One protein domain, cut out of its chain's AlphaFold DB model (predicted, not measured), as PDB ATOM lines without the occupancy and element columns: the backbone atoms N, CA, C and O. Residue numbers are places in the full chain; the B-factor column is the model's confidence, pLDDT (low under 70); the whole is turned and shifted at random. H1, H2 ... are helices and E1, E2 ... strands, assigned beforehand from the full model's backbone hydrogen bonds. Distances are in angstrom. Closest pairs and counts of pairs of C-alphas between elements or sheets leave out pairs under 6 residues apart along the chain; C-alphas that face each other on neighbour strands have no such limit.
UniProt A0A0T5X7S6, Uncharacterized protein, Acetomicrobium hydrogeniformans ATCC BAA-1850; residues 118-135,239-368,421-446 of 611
ATOM      1  N   PRO A 118      13.114  46.499  32.682       90.31
ATOM      2  CA  PRO A 118      12.703  46.920  31.348       90.31
ATOM      3  C   PRO A 118      13.078  45.865  30.306       90.31
ATOM      4  O   PRO A 118      14.250  45.536  30.129       90.31
ATOM      5  N   LEU A 119      12.085  45.356  29.579       90.44
ATOM      6  CA  LEU A 119      12.251  44.390  28.493       90.44
ATOM      7  C   LEU A 119      11.517  44.861  27.241       90.44
ATOM      8  O   LEU A 119      10.455  45.479  27.327       90.44
ATOM      9  N   SER A 120      12.063  44.527  26.070       91.56
ATOM     10  CA  SER A 120      11.334  44.671  24.808       91.56
ATOM     11  C   SER A 120      10.066  43.809  24.818       91.56
ATOM     12  O   SER A 120      10.006  42.807  25.534       91.56
ATOM     13  N   GLU A 121       9.061  44.166  24.010       91.44
ATOM     14  CA  GLU A 121       7.821  43.374  23.891       91.44
ATOM     15  C   GLU A 121       8.100  41.896  23.609       91.44
ATOM     16  O   GLU A 121       7.574  41.028  24.297       91.44
ATOM     17  N   GLU A 122       9.006  41.612  22.675       89.62
ATOM     18  CA  GLU A 122       9.360  40.243  22.305       89.62
ATOM     19  C   GLU A 122       9.921  39.428  23.482       89.62
ATOM     20  O   GLU A 122       9.527  38.277  23.689       89.62
ATOM     21  N   MET A 123      10.829  40.017  24.270       90.81
ATOM     22  CA  MET A 123      11.405  39.348  25.440       90.81
ATOM     23  C   MET A 123      10.383  39.211  26.564       90.81
ATOM     24  O   MET A 123      10.303  38.161  27.195       90.81
ATOM     25  N   ALA A 124       9.561  40.234  26.792       91.00
ATOM     26  CA  ALA A 124       8.490  40.162  27.774       91.00
ATOM     27  C   ALA A 124       7.466  39.068  27.425       91.00
ATOM     28  O   ALA A 124       7.006  38.362  28.317       91.00
ATOM     29  N   ASP A 125       7.144  38.888  26.142       90.00
ATOM     30  CA  ASP A 125       6.227  37.846  25.675       90.00
ATOM     31  C   ASP A 125       6.829  36.444  25.767       90.00
ATOM     32  O   ASP A 125       6.108  35.491  26.067       90.00
ATOM     33  N   LEU A 126       8.146  36.308  25.564       90.94
ATOM     34  CA  LEU A 126       8.859  35.070  25.878       90.94
ATOM     35  C   LEU A 126       8.681  34.718  27.359       90.94
ATOM     36  O   LEU A 126       8.174  33.641  27.664       90.94
ATOM     37  N   LEU A 127       9.040  35.623  28.274       89.50
ATOM     38  CA  LEU A 127       8.942  35.345  29.711       89.50
ATOM     39  C   LEU A 127       7.494  35.088  30.143       89.50
ATOM     40  O   LEU A 127       7.241  34.187  30.937       89.50
ATOM     41  N   TRP A 128       6.526  35.816  29.585       88.12
ATOM     42  CA  TRP A 128       5.109  35.580  29.863       88.12
ATOM     43  C   TRP A 128       4.678  34.168  29.457       88.12
ATOM     44  O   TRP A 128       4.062  33.459  30.252       88.12
ATOM     45  N   SER A 129       5.061  33.728  28.255       88.69
ATOM     46  CA  SER A 129       4.746  32.387  27.756       88.69
ATOM     47  C   SER A 129       5.397  31.282  28.592       88.69
ATOM     48  O   SER A 129       4.745  30.282  28.896       88.69
ATOM     49  N   LEU A 130       6.656  31.462  29.003       89.56
ATOM     50  CA  LEU A 130       7.331  30.512  29.890       89.56
ATOM     51  C   LEU A 130       6.651  30.469  31.266       89.56
ATOM     52  O   LEU A 130       6.418  29.386  31.798       89.56
ATOM     53  N   ASN A 131       6.246  31.621  31.811       87.75
ATOM     54  CA  ASN A 131       5.562  31.685  33.101       87.75
ATOM     55  C   ASN A 131       4.179  31.006  33.064       87.75
ATOM     56  O   ASN A 131       3.808  30.306  34.004       87.75
ATOM     57  N   GLU A 132       3.426  31.144  31.968       85.62
ATOM     58  CA  GLU A 132       2.151  30.435  31.766       85.62
ATOM     59  C   GLU A 132       2.309  28.910  31.699       85.62
ATOM     60  O   GLU A 132       1.353  28.170  31.929       85.62
ATOM     61  N   ARG A 133       3.509  28.418  31.403       87.56
ATOM     62  CA  ARG A 133       3.798  26.984  31.312       87.56
ATOM     63  C   ARG A 133       4.704  26.495  32.430       87.56
ATOM     64  O   ARG A 133       5.266  25.413  32.320       87.56
ATOM     65  N   THR A 134       4.819  27.271  33.508       89.81
ATOM     66  CA  THR A 134       5.632  26.921  34.678       89.81
ATOM     67  C   THR A 134       5.268  25.534  35.196       89.81
ATOM     68  O   THR A 134       4.093  25.216  35.414       89.81
ATOM     69  N   VAL A 135       6.296  24.729  35.446       91.94
ATOM     70  CA  VAL A 135       6.179  23.405  36.052       91.94
ATOM     71  C   VAL A 135       6.769  23.469  37.453       91.94
ATOM     72  O   VAL A 135       7.854  24.017  37.638       91.94
ATOM     73  N   GLY A 239       4.114  17.987  33.608       93.31
ATOM     74  CA  GLY A 239       5.028  18.950  33.010       93.31
ATOM     75  C   GLY A 239       6.468  18.456  33.018       93.31
ATOM     76  O   GLY A 239       6.849  17.616  33.834       93.31
ATOM     77  N   TRP A 240       7.273  19.027  32.129       95.31
ATOM     78  CA  TRP A 240       8.717  18.815  32.067       95.31
ATOM     79  C   TRP A 240       9.423  20.154  31.980       95.31
ATOM     80  O   TRP A 240       8.919  21.086  31.351       95.31
ATOM     81  N   VAL A 241      10.603  20.237  32.577       94.75
ATOM     82  CA  VAL A 241      11.472  21.409  32.505       94.75
ATOM     83  C   VAL A 241      12.889  21.005  32.152       94.75
ATOM     84  O   VAL A 241      13.384  19.953  32.559       94.75
ATOM     85  N   LEU A 242      13.530  21.876  31.385       95.62
ATOM     86  CA  LEU A 242      14.955  21.874  31.139       95.62
ATOM     87  C   LEU A 242      15.597  22.871  32.103       95.62
ATOM     88  O   LEU A 242      15.313  24.068  32.026       95.62
ATOM     89  N   CYS A 243      16.458  22.385  32.990       94.50
ATOM     90  CA  CYS A 243      17.187  23.191  33.959       94.50
ATOM     91  C   CYS A 243      18.642  23.343  33.493       94.50
ATOM     92  O   CYS A 243      19.406  22.376  33.574       94.50
ATOM     93  N   PRO A 244      19.057  24.514  32.977       94.25
ATOM     94  CA  PRO A 244      20.458  24.765  32.659       94.25
ATOM     95  C   PRO A 244      21.300  24.763  33.935       94.25
ATOM     96  O   PRO A 244      20.907  25.359  34.937       94.25
ATOM     97  N   LYS A 245      22.487  24.150  33.889       92.88
ATOM     98  CA  LYS A 245      23.428  24.175  35.023       92.88
ATOM     99  C   LYS A 245      23.974  25.573  35.310       92.88
ATOM    100  O   LYS A 245      24.316  25.871  36.449       92.88
ATOM    101  N   ASP A 246      24.053  26.411  34.279       89.94
ATOM    102  CA  ASP A 246      24.515  27.794  34.375       89.94
ATOM    103  C   ASP A 246      23.564  28.741  33.613       89.94
ATOM    104  O   ASP A 246      23.818  29.091  32.458       89.94
ATOM    105  N   PRO A 247      22.407  29.103  34.200       90.19
ATOM    106  CA  PRO A 247      21.389  29.890  33.512       90.19
ATOM    107  C   PRO A 247      21.769  31.382  33.424       90.19
ATOM    108  O   PRO A 247      22.421  31.914  34.326       90.19
ATOM    109  N   PRO A 248      21.320  32.113  32.382       89.44
ATOM    110  CA  PRO A 248      21.624  33.538  32.228       89.44
ATOM    111  C   PRO A 248      21.045  34.403  33.360       89.44
ATOM    112  O   PRO A 248      21.679  35.376  33.763       89.44
ATOM    113  N   ASN A 249      19.869  34.047  33.884       87.50
ATOM    114  CA  ASN A 249      19.219  34.687  35.029       87.50
ATOM    115  C   ASN A 249      18.360  33.671  35.806       87.50
ATOM    116  O   ASN A 249      18.185  32.534  35.361       87.50
ATOM    117  N   LEU A 250      17.822  34.077  36.963       84.12
ATOM    118  CA  LEU A 250      17.008  33.199  37.815       84.12
ATOM    119  C   LEU A 250      15.736  32.726  37.108       84.12
ATOM    120  O   LEU A 250      15.334  31.577  37.284       84.12
ATOM    121  N   PHE A 251      15.126  33.566  36.272       86.06
ATOM    122  CA  PHE A 251      13.932  33.185  35.520       86.06
ATOM    123  C   PHE A 251      14.191  32.009  34.561       86.06
ATOM    124  O   PHE A 251      13.374  31.102  34.451       86.06
ATOM    125  N   MET A 252      15.349  31.993  33.898       89.50
ATOM    126  CA  MET A 252      15.745  30.961  32.931       89.50
ATOM    127  C   MET A 252      16.343  29.703  33.588       89.50
ATOM    128  O   MET A 252      16.881  28.849  32.887       89.50
ATOM    129  N   SER A 253      16.263  29.572  34.916       89.06
ATOM    130  CA  SER A 253      16.732  28.385  35.651       89.06
ATOM    131  C   SER A 253      15.863  27.141  35.430       89.06
ATOM    132  O   SER A 253      16.340  26.026  35.621       89.06
ATOM    133  N   SER A 254      14.613  27.326  35.001       89.75
ATOM    134  CA  SER A 254      13.655  26.251  34.741       89.75
ATOM    135  C   SER A 254      12.815  26.597  33.513       89.75
ATOM    136  O   SER A 254      11.898  27.418  33.573       89.75
ATOM    137  N   ILE A 255      13.165  26.015  32.366       94.06
ATOM    138  CA  ILE A 255      12.529  26.314  31.080       94.06
ATOM    139  C   ILE A 255      11.528  25.201  30.754       94.06
ATOM    140  O   ILE A 255      11.944  24.056  30.575       94.06
ATOM    141  N   PRO A 256      10.221  25.491  30.644       93.69
ATOM    142  CA  PRO A 256       9.221  24.469  30.366       93.69
ATOM    143  C   PRO A 256       9.375  23.842  28.980       93.69
ATOM    144  O   PRO A 256       9.598  24.528  27.978       93.69
ATOM    145  N   LEU A 257       9.180  22.525  28.936       94.44
ATOM    146  CA  LEU A 257       9.156  21.707  27.732       94.44
ATOM    147  C   LEU A 257       7.752  21.168  27.491       94.44
ATOM    148  O   LEU A 257       7.102  20.636  28.390       94.44
ATOM    149  N   ILE A 258       7.303  21.242  26.244       91.06
ATOM    150  CA  ILE A 258       6.031  20.643  25.842       91.06
ATOM    151  C   ILE A 258       6.296  19.201  25.440       91.06
ATOM    152  O   ILE A 258       7.238  18.927  24.690       91.06
ATOM    153  N   GLU A 259       5.470  18.285  25.951       88.12
ATOM    154  CA  GLU A 259       5.600  16.841  25.704       88.12
ATOM    155  C   GLU A 259       7.022  16.311  26.024       88.12
ATOM    156  O   GLU A 259       7.482  15.340  25.430       88.12
ATOM    157  N   GLY A 260       7.753  16.986  26.922       89.62
ATOM    158  CA  GLY A 260       9.105  16.613  27.348       89.62
ATOM    159  C   GLY A 260      10.230  16.831  26.329       89.62
ATOM    160  O   GLY A 260      11.364  16.481  26.631       89.62
ATOM    161  N   ASN A 261       9.961  17.392  25.144       93.12
ATOM    162  CA  ASN A 261      10.975  17.474  24.077       93.12
ATOM    163  C   ASN A 261      10.947  18.767  23.241       93.12
ATOM    164  O   ASN A 261      11.882  19.032  22.489       93.12
ATOM    165  N   TRP A 262       9.899  19.585  23.344       95.44
ATOM    166  CA  TRP A 262       9.772  20.811  22.552       95.44
ATOM    167  C   TRP A 262      10.072  22.047  23.406       95.44
ATOM    168  O   TRP A 262       9.319  22.352  24.332       95.44
ATOM    169  N   ILE A 263      11.143  22.769  23.070       95.56
ATOM    170  CA  ILE A 263      11.565  24.016  23.731       95.56
ATOM    171  C   ILE A 263      11.181  25.235  22.889       95.56
ATOM    172  O   ILE A 263      11.182  25.167  21.658       95.56
ATOM    173  N   ASP A 264      10.844  26.355  23.533       96.12
ATOM    174  CA  ASP A 264      10.626  27.620  22.824       96.12
ATOM    175  C   ASP A 264      11.912  28.023  22.088       96.12
ATOM    176  O   ASP A 264      12.993  28.108  22.679       96.12
ATOM    177  N   LYS A 265      11.801  28.274  20.783       95.88
ATOM    178  CA  LYS A 265      12.956  28.561  19.928       95.88
ATOM    179  C   LYS A 265      13.725  29.804  20.381       95.88
ATOM    180  O   LYS A 265      14.952  29.829  20.297       95.88
ATOM    181  N   LYS A 266      13.025  30.820  20.896       95.00
ATOM    182  CA  LYS A 266      13.639  32.050  21.408       95.00
ATOM    183  C   LYS A 266      14.324  31.797  22.752       95.00
ATOM    184  O   LYS A 266      15.412  32.318  22.966       95.00
ATOM    185  N   ALA A 267      13.748  30.959  23.622       95.38
ATOM    186  CA  ALA A 267      14.415  30.532  24.859       95.38
ATOM    187  C   ALA A 267      15.747  29.824  24.565       95.38
ATOM    188  O   ALA A 267      16.758  30.123  25.197       95.38
ATOM    189  N   LEU A 268      15.766  28.937  23.564       95.88
ATOM    190  CA  LEU A 268      16.988  28.262  23.127       95.88
ATOM    191  C   LEU A 268      18.024  29.250  22.564       95.88
ATOM    192  O   LEU A 268      19.202  29.154  22.897       95.88
ATOM    193  N   ALA A 269      17.591  30.238  21.775       95.81
ATOM    194  CA  ALA A 269      18.479  31.288  21.274       95.81
ATOM    195  C   ALA A 269      19.091  32.137  22.404       95.81
ATOM    196  O   ALA A 269      20.268  32.480  22.335       95.81
ATOM    197  N   VAL A 270      18.338  32.431  23.472       95.69
ATOM    198  CA  VAL A 270      18.868  33.116  24.667       95.69
ATOM    199  C   VAL A 270      19.961  32.280  25.341       95.69
ATOM    200  O   VAL A 270      20.990  32.825  25.738       95.69
ATOM    201  N   LEU A 271      19.781  30.961  25.445       95.69
ATOM    202  CA  LEU A 271      20.816  30.078  25.990       95.69
ATOM    203  C   LEU A 271      22.071  30.047  25.100       95.69
ATOM    204  O   LEU A 271      23.188  30.112  25.612       95.69
ATOM    205  N   GLU A 272      21.914  29.984  23.772       95.31
ATOM    206  CA  GLU A 272      23.058  30.031  22.851       95.31
ATOM    207  C   GLU A 272      23.778  31.380  22.883       95.31
ATOM    208  O   GLU A 272      25.010  31.415  22.849       95.31
ATOM    209  N   TRP A 273      23.040  32.485  22.980       95.44
ATOM    210  CA  TRP A 273      23.600  33.822  23.170       95.44
ATOM    211  C   TRP A 273      24.468  33.877  24.425       95.44
ATOM    212  O   TRP A 273      25.636  34.263  24.353       95.44
ATOM    213  N   TYR A 274      23.928  33.406  25.550       94.38
ATOM    214  CA  TYR A 274      24.632  33.375  26.826       94.38
ATOM    215  C   TYR A 274      25.945  32.581  26.724       94.38
ATOM    216  O   TYR A 274      27.020  33.071  27.080       94.38
ATOM    217  N   GLN A 275      25.880  31.391  26.125       93.56
ATOM    218  CA  GLN A 275      27.049  30.540  25.911       93.56
ATOM    219  C   GLN A 275      28.052  31.138  24.914       93.56
ATOM    220  O   GLN A 275      29.261  30.926  25.037       93.56
ATOM    221  N   THR A 276      27.576  31.894  23.925       94.56
ATOM    222  CA  THR A 276      28.430  32.595  22.959       94.56
ATOM    223  C   THR A 276      29.243  33.684  23.651       94.56
ATOM    224  O   THR A 276      30.457  33.738  23.457       94.56
ATOM    225  N   ILE A 277      28.614  34.487  24.516       93.00
ATOM    226  CA  ILE A 277      29.301  35.522  25.304       93.00
ATOM    227  C   ILE A 277      30.404  34.908  26.176       93.00
ATOM    228  O   ILE A 277      31.536  35.399  26.160       93.00
ATOM    229  N   LEU A 278      30.117  33.796  26.863       89.81
ATOM    230  CA  LEU A 278      31.121  33.067  27.649       89.81
ATOM    231  C   LEU A 278      32.291  32.580  26.784       89.81
ATOM    232  O   LEU A 278      33.454  32.785  27.136       89.81
ATOM    233  N   LYS A 279      32.010  31.970  25.624       91.19
ATOM    234  CA  LYS A 279      33.045  31.470  24.698       91.19
ATOM    235  C   LYS A 279      33.894  32.587  24.085       91.19
ATOM    236  O   LYS A 279      35.062  32.351  23.782       91.19
ATOM    237  N   MET A 280      33.342  33.789  23.925       91.31
ATOM    238  CA  MET A 280      34.086  34.981  23.498       91.31
ATOM    239  C   MET A 280      35.024  35.530  24.590       91.31
ATOM    240  O   MET A 280      35.863  36.382  24.301       91.31
ATOM    241  N   GLY A 281      34.943  35.013  25.821       88.00
ATOM    242  CA  GLY A 281      35.839  35.355  26.927       88.00
ATOM    243  C   GLY A 281      35.419  36.588  27.728       88.00
ATOM    244  O   GLY A 281      36.214  37.082  28.536       88.00
ATOM    245  N   TYR A 282      34.195  37.080  27.516       88.62
ATOM    246  CA  TYR A 282      33.618  38.150  28.322       88.62
ATOM    247  C   TYR A 282      33.327  37.662  29.745       88.62
ATOM    248  O   TYR A 282      32.949  36.512  29.968       88.62
ATOM    249  N   GLU A 283      33.515  38.553  30.714       84.88
ATOM    250  CA  GLU A 283      33.080  38.324  32.094       84.88
ATOM    251  C   GLU A 283      31.645  38.806  32.275       84.88
ATOM    252  O   GLU A 283      31.206  39.736  31.600       84.88
ATOM    253  N   MET A 284      30.910  38.174  33.188       86.25
ATOM    254  CA  MET A 284      29.528  38.535  33.479       86.25
ATOM    255  C   MET A 284      29.309  38.690  34.977       86.25
ATOM    256  O   MET A 284      29.719  37.835  35.762       86.25
ATOM    257  N   ILE A 285      28.637  39.771  35.363       81.25
ATOM    258  CA  ILE A 285      28.197  40.003  36.737       81.25
ATOM    259  C   ILE A 285      26.723  39.610  36.837       81.25
ATOM    260  O   ILE A 285      25.876  40.154  36.125       81.25
ATOM    261  N   ARG A 286      26.428  38.689  37.758       75.56
ATOM    262  CA  ARG A 286      25.077  38.400  38.245       75.56
ATOM    263  C   ARG A 286      24.974  38.981  39.647       75.56
ATOM    264  O   ARG A 286      25.716  38.562  40.531       75.56
ATOM    265  N   SER A 287      24.101  39.952  39.859       62.97
ATOM    266  CA  SER A 287      23.816  40.396  41.220       62.97
ATOM    267  C   SER A 287      22.801  39.434  41.831       62.97
ATOM    268  O   SER A 287      21.671  39.337  41.361       62.97
ATOM    269  N   GLU A 288      23.210  38.695  42.864       52.75
ATOM    270  CA  GLU A 288      22.344  37.750  43.591       52.75
ATOM    271  C   GLU A 288      21.133  38.441  44.242       52.75
ATOM    272  O   GLU A 288      20.127  37.796  44.528       52.75
ATOM    273  N   GLU A 289      21.221  39.758  44.456       60.50
ATOM    274  CA  GLU A 289      20.162  40.584  45.040       60.50
ATOM    275  C   GLU A 289      19.313  41.318  43.986       60.50
ATOM    276  O   GLU A 289      18.416  42.071  44.355       60.50
ATOM    277  N   GLU A 290      19.579  41.155  42.685       66.75
ATOM    278  CA  GLU A 290      18.804  41.824  41.635       66.75
ATOM    279  C   GLU A 290      17.480  41.132  41.290       66.75
ATOM    280  O   GLU A 290      17.164  40.028  41.722       66.75
ATOM    281  N   ASN A 291      16.683  41.835  40.481       78.56
ATOM    282  CA  ASN A 291      15.433  41.335  39.930       78.56
ATOM    283  C   ASN A 291      15.669  39.998  39.174       78.56
ATOM    284  O   ASN A 291      16.576  39.932  38.342       78.56
ATOM    285  N   PRO A 292      14.848  38.951  39.402       82.25
ATOM    286  CA  PRO A 292      15.066  37.603  38.861       82.25
ATOM    287  C   PRO A 292      15.041  37.504  37.328       82.25
ATOM    288  O   PRO A 292      15.563  36.533  36.773       82.25
ATOM    289  N   VAL A 293      14.455  38.490  36.635       86.50
ATOM    290  CA  VAL A 293      14.429  38.556  35.164       86.50
ATOM    291  C   VAL A 293      15.552  39.415  34.569       86.50
ATOM    292  O   VAL A 293      15.648  39.518  33.345       86.50
ATOM    293  N   ALA A 294      16.394  40.044  35.395       87.62
ATOM    294  CA  ALA A 294      17.475  40.901  34.918       87.62
ATOM    295  C   ALA A 294      18.520  40.097  34.134       87.62
ATOM    296  O   ALA A 294      18.928  39.011  34.548       87.62
ATOM    297  N   TRP A 295      18.953  40.623  32.987       88.56
ATOM    298  CA  TRP A 295      20.062  40.038  32.234       88.56
ATOM    299  C   TRP A 295      21.398  40.290  32.945       88.56
ATOM    300  O   TRP A 295      21.547  41.321  33.604       88.56
ATOM    301  N   PRO A 296      22.380  39.384  32.801       88.62
ATOM    302  CA  PRO A 296      23.695  39.578  33.392       88.62
ATOM    303  C   PRO A 296      24.399  40.785  32.760       88.62
ATOM    304  O   PRO A 296      24.291  41.021  31.554       88.62
ATOM    305  N   ILE A 297      25.169  41.519  33.566       88.44
ATOM    306  CA  ILE A 297      25.976  42.638  33.071       88.44
ATOM    307  C   ILE A 297      27.216  42.065  32.397       88.44
ATOM    308  O   ILE A 297      28.036  41.425  33.056       88.44
ATOM    309  N   VAL A 298      27.362  42.297  31.095       90.44
ATOM    310  CA  VAL A 298      28.486  41.791  30.297       90.44
ATOM    311  C   VAL A 298      29.622  42.809  30.317       90.44
ATOM    312  O   VAL A 298      29.432  43.955  29.917       90.44
ATOM    313  N   LEU A 299      30.803  42.401  30.776       85.75
ATOM    314  CA  LEU A 299      31.964  43.274  30.922       85.75
ATOM    315  C   LEU A 299      32.915  43.163  29.730       85.75
ATOM    316  O   LEU A 299      33.378  42.068  29.402       85.75
ATOM    317  N   ASP A 300      33.285  44.301  29.143       81.56
ATOM    318  CA  ASP A 300      34.364  44.398  28.164       81.56
ATOM    319  C   ASP A 300      35.725  44.557  28.862       81.56
ATOM    320  O   ASP A 300      36.078  45.602  29.423       81.56
ATOM    321  N   LYS A 301      36.529  43.491  28.790       66.31
ATOM    322  CA  LYS A 301      37.885  43.441  29.352       66.31
ATOM    323  C   LYS A 301      38.865  44.401  28.672       66.31
ATOM    324  O   LYS A 301      39.919  44.674  29.238       66.31
ATOM    325  N   LYS A 302      38.564  44.903  27.469       63.25
ATOM    326  CA  LYS A 302      39.462  45.795  26.712       63.25
ATOM    327  C   LYS A 302      39.517  47.221  27.273       63.25
ATOM    328  O   LYS A 302      40.418  47.967  26.903       63.25
ATOM    329  N   THR A 303      38.588  47.577  28.157       56.25
ATOM    330  CA  THR A 303      38.351  48.942  28.666       56.25
ATOM    331  C   THR A 303      38.631  49.121  30.165       56.25
ATOM    332  O   THR A 303      38.307  50.163  30.722       56.25
ATOM    333  N   GLN A 304      39.247  48.147  30.846       51.41
ATOM    334  CA  GLN A 304      39.483  48.176  32.304       51.41
ATOM    335  C   GLN A 304      40.619  49.122  32.784       51.41
ATOM    336  O   GLN A 304      41.169  48.898  33.858       51.41
ATOM    337  N   ASP A 305      40.992  50.173  32.040       43.78
ATOM    338  CA  ASP A 305      41.966  51.171  32.528       43.78
ATOM    339  C   ASP A 305      41.294  52.105  33.563       43.78
ATOM    340  O   ASP A 305      40.382  52.867  33.246       43.78
ATOM    341  N   GLU A 306      41.724  52.016  34.826       46.84
ATOM    342  CA  GLU A 306      41.026  52.518  36.029       46.84
ATOM    343  C   GLU A 306      41.104  54.041  36.303       46.84
ATOM    344  O   GLU A 306      40.667  54.499  37.359       46.84
ATOM    345  N   GLU A 307      41.600  54.878  35.390       43.09
ATOM    346  CA  GLU A 307      41.825  56.312  35.664       43.09
ATOM    347  C   GLU A 307      40.827  57.253  34.965       43.09
ATOM    348  O   GLU A 307      41.206  58.057  34.115       43.09
ATOM    349  N   ALA A 308      39.540  57.229  35.331       39.69
ATOM    350  CA  ALA A 308      38.621  58.289  34.891       39.69
ATOM    351  C   ALA A 308      37.364  58.442  35.760       39.69
ATOM    352  O   ALA A 308      36.261  58.110  35.338       39.69
ATOM    353  N   VAL A 309      37.480  59.041  36.949       40.75
ATOM    354  CA  VAL A 309      36.303  59.651  37.600       40.75
ATOM    355  C   VAL A 309      36.651  61.023  38.179       40.75
ATOM    356  O   VAL A 309      36.648  61.237  39.387       40.75
ATOM    357  N   GLN A 310      36.932  61.992  37.304       36.75
ATOM    358  CA  GLN A 310      36.882  63.415  37.659       36.75
ATOM    359  C   GLN A 310      36.192  64.234  36.556       36.75
ATOM    360  O   GLN A 310      36.773  64.548  35.525       36.75
ATOM    361  N   GLY A 311      34.937  64.622  36.812       40.56
ATOM    362  CA  GLY A 311      34.311  65.805  36.207       40.56
ATOM    363  C   GLY A 311      33.773  65.714  34.770       40.56
ATOM    364  O   GLY A 311      33.488  66.763  34.197       40.56
ATOM    365  N   VAL A 312      33.595  64.524  34.185       39.31
ATOM    366  CA  VAL A 312      33.088  64.345  32.805       39.31
ATOM    367  C   VAL A 312      31.804  63.500  32.797       39.31
ATOM    368  O   VAL A 312      31.597  62.670  33.679       39.31
ATOM    369  N   ILE A 313      30.920  63.731  31.818       43.97
ATOM    370  CA  ILE A 313      29.772  62.857  31.524       43.97
ATOM    371  C   ILE A 313      30.320  61.464  31.168       43.97
ATOM    372  O   ILE A 313      30.930  61.314  30.112       43.97
ATOM    373  N   LEU A 314      30.109  60.483  32.047       48.56
ATOM    374  CA  LEU A 314      30.574  59.102  31.876       48.56
ATOM    375  C   LEU A 314      29.761  58.388  30.778       48.56
ATOM    376  O   LEU A 314      28.526  58.406  30.801       48.56
ATOM    377  N   LYS A 315      30.442  57.761  29.816       51.75
ATOM    378  CA  LYS A 315      29.862  56.893  28.777       51.75
ATOM    379  C   LYS A 315      29.809  55.432  29.244       51.75
ATOM    380  O   LYS A 315      30.441  55.072  30.227       51.75
ATOM    381  N   VAL A 316      29.049  54.581  28.536       48.62
ATOM    382  CA  VAL A 316      28.934  53.125  28.821       48.62
ATOM    383  C   VAL A 316      30.310  52.456  28.853       48.62
ATOM    384  O   VAL A 316      30.616  51.715  29.782       48.62
ATOM    385  N   GLU A 317      31.137  52.777  27.856       55.94
ATOM    386  CA  GLU A 317      32.486  52.233  27.661       55.94
ATOM    387  C   GLU A 317      33.395  52.506  28.872       55.94
ATOM    388  O   GLU A 317      34.198  51.654  29.243       55.94
ATOM    389  N   ASP A 318      33.195  53.637  29.563       59.12
ATOM    390  CA  ASP A 318      33.985  54.035  30.737       59.12
ATOM    391  C   ASP A 318      33.723  53.131  31.960       59.12
ATOM    392  O   ASP A 318      34.515  53.081  32.902       59.12
ATOM    393  N   PHE A 319      32.606  52.395  31.968       58.41
ATOM    394  CA  PHE A 319      32.304  51.397  32.998       58.41
ATOM    395  C   PHE A 319      32.835  50.003  32.652       58.41
ATOM    396  O   PHE A 319      32.705  49.098  33.476       58.41
ATOM    397  N   GLY A 320      33.431  49.827  31.467       73.06
ATOM    398  CA  GLY A 320      33.850  48.527  30.960       73.06
ATOM    399  C   GLY A 320      32.675  47.580  30.722       73.06
ATOM    400  O   GLY A 320      32.828  46.380  30.913       73.06
ATOM    401  N   ILE A 321      31.498  48.105  30.364       82.50
ATOM    402  CA  ILE A 321      30.304  47.319  30.022       82.50
ATOM    403  C   ILE A 321      30.237  47.188  28.498       82.50
ATOM    404  O   ILE A 321      30.375  48.184  27.786       82.50
ATOM    405  N   LEU A 322      30.010  45.974  27.997       88.12
ATOM    406  CA  LEU A 322      29.837  45.716  26.569       88.12
ATOM    407  C   LEU A 322      28.564  46.405  26.059       88.12
ATOM    408  O   LEU A 322      27.510  46.307  26.686       88.12
ATOM    409  N   ASN A 323      28.639  47.069  24.909       86.69
ATOM    410  CA  ASN A 323      27.520  47.823  24.341       86.69
ATOM    411  C   ASN A 323      26.285  46.925  24.082       86.69
ATOM    412  O   ASN A 323      26.431  45.787  23.628       86.69
ATOM    413  N   LYS A 324      25.062  47.421  24.337       88.19
ATOM    414  CA  LYS A 324      23.829  46.644  24.110       88.19
ATOM    415  C   LYS A 324      23.571  46.292  22.651       88.19
ATOM    416  O   LYS A 324      23.079  45.197  22.392       88.19
ATOM    417  N   ASP A 325      23.936  47.154  21.710       89.88
ATOM    418  CA  ASP A 325      23.838  46.852  20.281       89.88
ATOM    419  C   ASP A 325      24.754  45.676  19.909       89.88
ATOM    420  O   ASP A 325      24.364  44.817  19.121       89.88
ATOM    421  N   GLU A 326      25.941  45.584  20.518       91.06
ATOM    422  CA  GLU A 326      26.853  44.448  20.327       91.06
ATOM    423  C   GLU A 326      26.318  43.178  20.998       91.06
ATOM    424  O   GLU A 326      26.276  42.123  20.365       91.06
ATOM    425  N   GLN A 327      25.835  43.271  22.244       92.56
ATOM    426  CA  GLN A 327      25.170  42.149  22.921       92.56
ATOM    427  C   GLN A 327      23.986  41.623  22.095       92.56
ATOM    428  O   GLN A 327      23.796  40.410  21.994       92.56
ATOM    429  N   TYR A 328      23.205  42.519  21.484       93.44
ATOM    430  CA  TYR A 328      22.074  42.160  20.638       93.44
ATOM    431  C   TYR A 328      22.502  41.595  19.283       93.44
ATOM    432  O   TYR A 328      21.888  40.646  18.811       93.44
ATOM    433  N   ALA A 329      23.576  42.099  18.672       95.25
ATOM    434  CA  ALA A 329      24.132  41.505  17.457       95.25
ATOM    435  C   ALA A 329      24.537  40.040  17.691       95.25
ATOM    436  O   ALA A 329      24.171  39.174  16.899       95.25
ATOM    437  N   ILE A 330      25.182  39.741  18.827       95.06
ATOM    438  CA  ILE A 330      25.509  38.362  19.233       95.06
ATOM    439  C   ILE A 330      24.231  37.529  19.423       95.06
ATOM    440  O   ILE A 330      24.200  36.343  19.094       95.06
ATOM    441  N   PHE A 331      23.159  38.134  19.941       94.94
ATOM    442  CA  PHE A 331      21.873  37.457  20.090       94.94
ATOM    443  C   PHE A 331      21.255  37.102  18.727       94.94
ATOM    444  O   PHE A 331      20.829  35.966  18.530       94.94
ATOM    445  N   ILE A 332      21.282  38.024  17.760       95.56
ATOM    446  CA  ILE A 332      20.833  37.758  16.386       95.56
ATOM    447  C   ILE A 332      21.668  36.646  15.737       95.56
ATOM    448  O   ILE A 332      21.101  35.754  15.111       95.56
ATOM    449  N   GLU A 333      22.989  36.631  15.933       95.31
ATOM    450  CA  GLU A 333      23.845  35.539  15.446       95.31
ATOM    451  C   GLU A 333      23.453  34.176  16.040       95.31
ATOM    452  O   GLU A 333      23.511  33.157  15.347       95.31
ATOM    453  N   ALA A 334      23.041  34.134  17.312       95.31
ATOM    454  CA  ALA A 334      22.513  32.920  17.933       95.31
ATOM    455  C   ALA A 334      21.183  32.492  17.289       95.31
ATOM    456  O   ALA A 334      21.009  31.321  16.956       95.31
ATOM    457  N   GLU A 335      20.266  33.427  17.022       95.06
ATOM    458  CA  GLU A 335      19.021  33.120  16.305       95.06
ATOM    459  C   GLU A 335      19.278  32.578  14.896       95.06
ATOM    460  O   GLU A 335      18.679  31.581  14.484       95.06
ATOM    461  N   GLU A 336      20.184  33.207  14.147       94.56
ATOM    462  CA  GLU A 336      20.591  32.762  12.815       94.56
ATOM    463  C   GLU A 336      21.215  31.366  12.849       94.56
ATOM    464  O   GLU A 336      20.907  30.535  11.987       94.56
ATOM    465  N   ARG A 337      22.030  31.067  13.870       93.62
ATOM    466  CA  ARG A 337      22.591  29.730  14.073       93.62
ATOM    467  C   ARG A 337      21.485  28.709  14.279       93.62
ATOM    468  O   ARG A 337      21.422  27.764  13.496       93.62
ATOM    469  N   ILE A 338      20.570  28.936  15.224       94.44
ATOM    470  CA  ILE A 338      19.426  28.047  15.475       94.44
ATOM    471  C   ILE A 338      18.587  27.840  14.204       94.44
ATOM    472  O   ILE A 338      18.214  26.711  13.890       94.44
ATOM    473  N   ASN A 339      18.346  28.896  13.423       93.38
ATOM    474  CA  ASN A 339      17.646  28.804  12.136       93.38
ATOM    475  C   ASN A 339      18.392  27.931  11.112       93.38
ATOM    476  O   ASN A 339      17.763  27.207  10.338       93.38
ATOM    477  N   SER A 340      19.724  27.991  11.092       93.06
ATOM    478  CA  SER A 340      20.557  27.249  10.141       93.06
ATOM    479  C   SER A 340      20.660  25.748  10.430       93.06
ATOM    480  O   SER A 340      20.994  24.983   9.524       93.06
ATOM    481  N   LEU A 341      20.339  25.312  11.656       92.00
ATOM    482  CA  LEU A 341      20.408  23.904  12.067       92.00
ATOM    483  C   LEU A 341      19.311  23.031  11.435       92.00
ATOM    484  O   LEU A 341      19.421  21.808  11.463       92.00
ATOM    485  N   GLY A 342      18.268  23.631  10.844       88.81
ATOM    486  CA  GLY A 342      17.204  22.890  10.156       88.81
ATOM    487  C   GLY A 342      16.388  21.981  11.083       88.81
ATOM    488  O   GLY A 342      15.981  20.896  10.671       88.81
ATOM    489  N   LEU A 343      16.188  22.415  12.331       94.12
ATOM    490  CA  LEU A 343      15.474  21.668  13.367       94.12
ATOM    491  C   LEU A 343      14.001  21.465  13.000       94.12
ATOM    492  O   LEU A 343      13.401  22.292  12.309       94.12
ATOM    493  N   GLN A 344      13.384  20.399  13.516       95.19
ATOM    494  CA  GLN A 344      11.931  20.290  13.455       95.19
ATOM    495  C   GLN A 344      11.281  21.410  14.261       95.19
ATOM    496  O   GLN A 344      11.627  21.636  15.420       95.19
ATOM    497  N   GLU A 345      10.305  22.071  13.641       96.06
ATOM    498  CA  GLU A 345       9.562  23.183  14.223       96.06
ATOM    499  C   GLU A 345       8.082  22.839  14.395       96.06
ATOM    500  O   GLU A 345       7.459  22.207  13.537       96.06
ATOM    501  N   ARG A 346       7.492  23.319  15.491       95.31
ATOM    502  CA  ARG A 346       6.059  23.218  15.772       95.31
ATOM    503  C   ARG A 346       5.536  24.550  16.294       95.31
ATOM    504  O   ARG A 346       6.144  25.158  17.166       95.31
ATOM    505  N   ILE A 347       4.391  24.995  15.779       94.88
ATOM    506  CA  ILE A 347       3.724  26.209  16.268       94.88
ATOM    507  C   ILE A 347       2.721  25.821  17.351       94.88
ATOM    508  O   ILE A 347       1.831  25.007  17.100       94.88
ATOM    509  N   ILE A 348       2.859  26.402  18.541       89.38
ATOM    510  CA  ILE A 348       1.981  26.154  19.690       89.38
ATOM    511  C   ILE A 348       1.647  27.504  20.316       89.38
ATOM    512  O   ILE A 348       2.547  28.267  20.658       89.38
ATOM    513  N   ASP A 349       0.354  27.819  20.407       86.00
ATOM    514  CA  ASP A 349      -0.168  29.118  20.862       86.00
ATOM    515  C   ASP A 349       0.492  30.322  20.167       86.00
ATOM    516  O   ASP A 349       0.796  31.346  20.771       86.00
ATOM    517  N   GLY A 350       0.744  30.183  18.861       88.31
ATOM    518  CA  GLY A 350       1.334  31.237  18.031       88.31
ATOM    519  C   GLY A 350       2.849  31.410  18.167       88.31
ATOM    520  O   GLY A 350       3.407  32.260  17.476       88.31
ATOM    521  N   ARG A 351       3.531  30.601  18.989       92.62
ATOM    522  CA  ARG A 351       4.993  30.618  19.158       92.62
ATOM    523  C   ARG A 351       5.648  29.391  18.530       92.62
ATOM    524  O   ARG A 351       5.024  28.337  18.422       92.62
ATOM    525  N   VAL A 352       6.899  29.536  18.095       95.25
ATOM    526  CA  VAL A 352       7.666  28.468  17.435       95.25
ATOM    527  C   VAL A 352       8.478  27.698  18.473       95.25
ATOM    528  O   VAL A 352       9.288  28.277  19.195       95.25
ATOM    529  N   TYR A 353       8.284  26.385  18.503       96.50
ATOM    530  CA  TYR A 353       9.026  25.437  19.326       96.50
ATOM    531  C   TYR A 353       9.897  24.555  18.447       96.50
ATOM    532  O   TYR A 353       9.497  24.220  17.330       96.50
ATOM    533  N   VAL A 354      11.055  24.154  18.960       96.94
ATOM    534  CA  VAL A 354      11.993  23.253  18.281       96.94
ATOM    535  C   VAL A 354      12.211  21.975  19.083       96.94
ATOM    536  O   VAL A 354      12.109  21.976  20.311       96.94
ATOM    537  N   CYS A 355      12.488  20.880  18.379       95.75
ATOM    538  CA  CYS A 355      12.803  19.586  18.983       95.75
ATOM    539  C   CYS A 355      14.201  19.617  19.632       95.75
ATOM    540  O   CYS A 355      15.196  19.870  18.950       95.75
ATOM    541  N   LEU A 356      14.287  19.344  20.939       94.38
ATOM    542  CA  LEU A 356      15.557  19.303  21.675       94.38
ATOM    543  C   LEU A 356      16.447  18.137  21.243       94.38
ATOM    544  O   LEU A 356      17.652  18.325  21.091       94.38
ATOM    545  N   ALA A 357      15.869  16.954  21.019       92.50
ATOM    546  CA  ALA A 357      16.624  15.807  20.516       92.50
ATOM    547  C   ALA A 357      17.308  16.132  19.175       92.50
ATOM    548  O   ALA A 357      18.513  15.941  19.037       92.50
ATOM    549  N   ASP A 358      16.567  16.730  18.235       93.69
ATOM    550  CA  ASP A 358      17.114  17.154  16.942       93.69
ATOM    551  C   ASP A 358      18.214  18.212  17.107       93.69
ATOM    552  O   ASP A 358      19.200  18.205  16.372       93.69
ATOM    553  N   TYR A 359      18.062  19.126  18.074       95.00
ATOM    554  CA  TYR A 359      19.074  20.135  18.374       95.00
ATOM    555  C   TYR A 359      20.388  19.497  18.835       95.00
ATOM    556  O   TYR A 359      21.440  19.809  18.270       95.00
ATOM    557  N   PHE A 360      20.339  18.560  19.784       93.06
ATOM    558  CA  PHE A 360      21.536  17.866  20.267       93.06
ATOM    559  C   PHE A 360      22.168  16.941  19.214       93.06
ATOM    560  O   PHE A 360      23.386  16.758  19.224       93.06
ATOM    561  N   ASP A 361      21.381  16.413  18.274       90.50
ATOM    562  CA  ASP A 361      21.875  15.585  17.165       90.50
ATOM    563  C   ASP A 361      22.453  16.410  15.995       90.50
ATOM    564  O   ASP A 361      23.201  15.891  15.158       90.50
ATOM    565  N   SER A 362      22.119  17.700  15.914       89.31
ATOM    566  CA  SER A 362      22.577  18.591  14.843       89.31
ATOM    567  C   SER A 362      24.067  18.937  14.965       89.31
ATOM    568  O   SER A 362      24.643  18.952  16.047       89.31
ATOM    569  N   THR A 363      24.733  19.267  13.855       85.12
ATOM    570  CA  THR A 363      26.121  19.760  13.894       85.12
ATOM    571  C   THR A 363      26.152  21.284  13.970       85.12
ATOM    572  O   THR A 363      25.599  21.941  13.092       85.12
ATOM    573  N   GLY A 364      26.882  21.843  14.937       82.69
ATOM    574  CA  GLY A 364      27.081  23.294  15.061       82.69
ATOM    575  C   GLY A 364      26.317  23.962  16.206       82.69
ATOM    576  O   GLY A 364      26.458  25.173  16.368       82.69
ATOM    577  N   HIS A 365      25.575  23.191  17.008       88.25
ATOM    578  CA  HIS A 365      25.014  23.644  18.280       88.25
ATOM    579  C   HIS A 365      26.119  24.028  19.278       88.25
ATOM    580  O   HIS A 365      27.231  23.487  19.248       88.25
ATOM    581  N   LEU A 366      25.823  24.963  20.183       89.50
ATOM    582  CA  LEU A 366      26.794  25.412  21.192       89.50
ATOM    583  C   LEU A 366      26.633  24.759  22.563       89.50
ATOM    584  O   LEU A 366      27.581  24.841  23.355       89.50
ATOM    585  N   LEU A 367      25.471  24.152  22.811       92.50
ATOM    586  CA  LEU A 367      25.056  23.565  24.083       92.50
ATOM    587  C   LEU A 367      24.835  22.064  23.912       92.50
ATOM    588  O   LEU A 367      24.177  21.638  22.966       92.50
ATOM    589  N   SER A 368      25.357  21.285  24.841       90.19
ATOM    590  CA  SER A 368      25.262  19.832  24.882       90.19
ATOM    591  C   SER A 368      24.217  19.372  25.898       90.19
ATOM    592  O   SER A 368      23.844  20.116  26.799       90.19
ATOM    593  N   GLN A 421       8.713  45.186  33.152       89.50
ATOM    594  CA  GLN A 421       8.254  46.410  32.505       89.50
ATOM    595  C   GLN A 421       8.330  46.229  30.987       89.50
ATOM    596  O   GLN A 421       9.411  46.129  30.413       89.50
ATOM    597  N   ARG A 422       7.169  46.209  30.325       92.25
ATOM    598  CA  ARG A 422       7.077  46.118  28.862       92.25
ATOM    599  C   ARG A 422       7.423  47.454  28.208       92.25
ATOM    600  O   ARG A 422       6.745  48.450  28.461       92.25
ATOM    601  N   ILE A 423       8.436  47.452  27.346       91.19
ATOM    602  CA  ILE A 423       8.889  48.611  26.576       91.19
ATOM    603  C   ILE A 423       8.655  48.346  25.076       91.19
ATOM    604  O   ILE A 423       9.241  47.411  24.526       91.19
ATOM    605  N   PRO A 424       7.827  49.158  24.387       89.38
ATOM    606  CA  PRO A 424       7.507  48.951  22.969       89.38
ATOM    607  C   PRO A 424       8.713  49.047  22.029       89.38
ATOM    608  O   PRO A 424       8.785  48.369  21.009       89.38
ATOM    609  N   SER A 425       9.666  49.921  22.351       91.44
ATOM    610  CA  SER A 425      10.853  50.158  21.532       91.44
ATOM    611  C   SER A 425      12.039  49.363  22.064       91.44
ATOM    612  O   SER A 425      12.461  49.566  23.201       91.44
ATOM    613  N   LEU A 426      12.644  48.520  21.220       89.69
ATOM    614  CA  LEU A 426      13.881  47.807  21.563       89.69
ATOM    615  C   LEU A 426      14.987  48.778  22.003       89.69
ATOM    616  O   LEU A 426      15.663  48.544  22.998       89.69
ATOM    617  N   LYS A 427      15.112  49.905  21.295       89.75
ATOM    618  CA  LYS A 427      16.100  50.939  21.608       89.75
ATOM    619  C   LYS A 427      15.871  51.548  22.994       89.75
ATOM    620  O   LYS A 427      16.818  51.728  23.745       89.75
ATOM    621  N   GLU A 428      14.621  51.851  23.335       85.62
ATOM    622  CA  GLU A 428      14.280  52.409  24.651       85.62
ATOM    623  C   GLU A 428      14.511  51.378  25.764       85.62
ATOM    624  O   GLU A 428      15.014  51.723  26.831       85.62
ATOM    625  N   ALA A 429      14.217  50.099  25.500       87.62
ATOM    626  CA  ALA A 429      14.518  49.014  26.429       87.62
ATOM    627  C   ALA A 429      16.026  48.933  26.702       87.62
ATOM    628  O   ALA A 429      16.428  48.867  27.862       87.62
ATOM    629  N   PHE A 430      16.857  49.002  25.658       89.31
ATOM    630  CA  PHE A 430      18.315  49.003  25.795       89.31
ATOM    631  C   PHE A 430      18.823  50.219  26.563       89.31
ATOM    632  O   PHE A 430      19.600  50.046  27.494       89.31
ATOM    633  N   GLU A 431      18.342  51.426  26.255       82.50
ATOM    634  CA  GLU A 431      18.731  52.640  26.984       82.50
ATOM    635  C   GLU A 431      18.426  52.526  28.490       82.50
ATOM    636  O   GLU A 431      19.265  52.875  29.325       82.50
ATOM    637  N   LEU A 432      17.254  51.993  28.856       83.56
ATOM    638  CA  LEU A 432      16.865  51.776  30.254       83.56
ATOM    639  C   LEU A 432      17.701  50.684  30.935       83.56
ATOM    640  O   LEU A 432      18.129  50.872  32.077       83.56
ATOM    641  N   GLN A 433      17.962  49.570  30.246       87.00
ATOM    642  CA  GLN A 433      18.831  48.502  30.746       87.00
ATOM    643  C   GLN A 433      20.254  49.014  30.977       87.00
ATOM    644  O   GLN A 433      20.783  48.838  32.069       87.00
ATOM    645  N   GLU A 434      20.845  49.728  30.018       83.38
ATOM    646  CA  GLU A 434      22.180  50.309  30.168       83.38
ATOM    647  C   GLU A 434      22.257  51.295  31.332       83.38
ATOM    648  O   GLU A 434      23.247  51.319  32.059       83.38
ATOM    649  N   MET A 435      21.248  52.157  31.502       79.31
ATOM    650  CA  MET A 435      21.214  53.086  32.635       79.31
ATOM    651  C   MET A 435      21.217  52.331  33.960       79.31
ATOM    652  O   MET A 435      21.995  52.666  34.853       79.31
ATOM    653  N   ARG A 436      20.396  51.285  34.067       83.00
ATOM    654  CA  ARG A 436      20.336  50.426  35.247       83.00
ATOM    655  C   ARG A 436      21.676  49.731  35.502       83.00
ATOM    656  O   ARG A 436      22.196  49.839  36.608       83.00
ATOM    657  N   GLU A 437      22.278  49.114  34.488       81.75
ATOM    658  CA  GLU A 437      23.584  48.440  34.571       81.75
ATOM    659  C   GLU A 437      24.703  49.393  35.003       81.75
ATOM    660  O   GLU A 437      25.470  49.075  35.910       81.75
ATOM    661  N   LYS A 438      24.762  50.605  34.432       74.06
ATOM    662  CA  LYS A 438      25.713  51.649  34.854       74.06
ATOM    663  C   LYS A 438      25.516  52.017  36.312       74.06
ATOM    664  O   LYS A 438      26.492  52.144  37.044       74.06
ATOM    665  N   CYS A 439      24.270  52.203  36.739       72.56
ATOM    666  CA  CYS A 439      23.968  52.520  38.125       72.56
ATOM    667  C   CYS A 439      24.350  51.372  39.065       72.56
ATOM    668  O   CYS A 439      24.871  51.664  40.133       72.56
ATOM    669  N   ILE A 440      24.164  50.111  38.670       74.19
ATOM    670  CA  ILE A 440      24.587  48.934  39.444       74.19
ATOM    671  C   ILE A 440      26.108  48.839  39.515       74.19
ATOM    672  O   ILE A 440      26.639  48.682  40.604       74.19
ATOM    673  N   VAL A 441      26.832  48.974  38.399       73.44
ATOM    674  CA  VAL A 441      28.306  48.916  38.390       73.44
ATOM    675  C   VAL A 441      28.905  50.097  39.153       73.44
ATOM    676  O   VAL A 441      29.865  49.949  39.908       73.44
ATOM    677  N   LEU A 442      28.332  51.292  38.998       67.50
ATOM    678  CA  LEU A 442      28.721  52.453  39.790       67.50
ATOM    679  C   LEU A 442      28.413  52.211  41.269       67.50
ATOM    680  O   LEU A 442      29.281  52.436  42.106       67.50
ATOM    681  N   ALA A 443      27.222  51.711  41.597       66.94
ATOM    682  CA  ALA A 443      26.861  51.341  42.954       66.94
ATOM    683  C   ALA A 443      27.815  50.281  43.495       66.94
ATOM    684  O   ALA A 443      28.301  50.466  44.590       66.94
ATOM    685  N   SER A 444      28.192  49.240  42.756       67.44
ATOM    686  CA  SER A 444      29.129  48.216  43.227       67.44
ATOM    687  C   SER A 444      30.539  48.761  43.450       67.44
ATOM    688  O   SER A 444      31.192  48.351  44.404       67.44
ATOM    689  N   LYS A 445      30.999  49.715  42.626       62.88
ATOM    690  CA  LYS A 445      32.268  50.439  42.841       62.88
ATOM    691  C   LYS A 445      32.208  51.378  44.053       62.88
ATOM    692  O   LYS A 445      33.219  51.595  44.712       62.88
ATOM    693  N   LEU A 446      31.036  51.947  44.331       54.56
ATOM    694  CA  LEU A 446      30.787  52.866  45.447       54.56
ATOM    695  C   LEU A 446      30.293  52.157  46.719       54.56
ATOM    696  O   LEU A 446      30.266  52.762  47.791       54.56
TER     697      LEU A 446
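What this domain is: This is residues 118 to 135, 239 to 368 and 421 to 446 of the 611 residues of an uncharacterized protein of Acetomicrobium hydrogeniformans ATCC BAA-1850 (UniProt A0A0T5X7S6). What is the overall picture? The small sheet E4 E8 E7, with the hairpin E2 and E3 near it, makes one end of an elongated body; helices H2 and H3 cross in the middle, and the hairpin E5 and E6 lies toward the other end, where the stretch 300 to 323, with no named element, reaches outward. H1 and the long H5 meet at the short parallel strand pair E1 and E9. What is it built of, and how compact is it? The printed part has 174 residues, with five named helices and nine named strands in the order E1 H1 E2 E3 E4 H2 E5 E6 H3 E7 E8 H4 E9 H5, and its class is mixed, helices and strands. It is compact, with a radius of gyration of the C-alphas of 17.3 A, and spans 57 by 32 by 27 A.

How they stand to each other: How is the largest sheet joined? It runs E4, residues 262 to 264, E8, residues 351 to 355, and E7, residues 345 to 348, all antiparallel; N 263 and O 354 at 3.0 A and N 346 and O 353 at 2.9 A are within hydrogen-bond range. H1, residues 121 to 132, only grazes it with residues 125 to 130, H2, residues 265 to 279, with 265 to 268, and H4, residues 356 to 361, only just on it with 5 pairs of C-alphas within 10 A, with 356 to 358. How do the helices meet? H2 and H3, residues 324 to 340, touch at a steep tilt of 61 degrees, opposite ways, the closest C-alphas being those of Trp 273 and Phe 331, 5.1 A apart. H3 and H5, residues 426 to 446, are close but not clearly touching, with the closest C-alphas, Lys 324 and Phe 430, 6.2 A apart. In H1, H2, H3, H4 and H5 every O i to N i+4 pair is within hydrogen-bond range. Which other strands pair? E2, residues 239 to 244, and E3, residues 255 to 257, form a hairpin with N 242 and O 255 at 2.8 A; E5, residues 283 to 285, and E6, residues 297 to 299, form another with N 285 and O 297 at 2.9 A. E1, residues 118 to 120, and E9, residues 421 to 423, are parallel, with N 119 and O 421 at 2.9 A.

Where its parts are: Where are the anchor points? E1 begins at C-alpha 118, (12.703, 46.920, 31.348), and H5 ends at C-alpha 446, (30.787, 52.866, 45.447). Which elements are longest? From first to last C-alpha H5 measures 29.7 A, H3 24.1 A, H2 20.9 A and E2 16.5 A.

The domain as a whole: Where is the printed part cut? Residues 136 to 238 and 369 to 420 are not printed, with C-alpha gaps of 5.5 A and 32.5 A. Which links are long, and where is confidence low? The links E5 to E6 and E6 to H3 are long; pLDDT is under 70 at residues 287 to 290, 301 to 319 and 442 to 446.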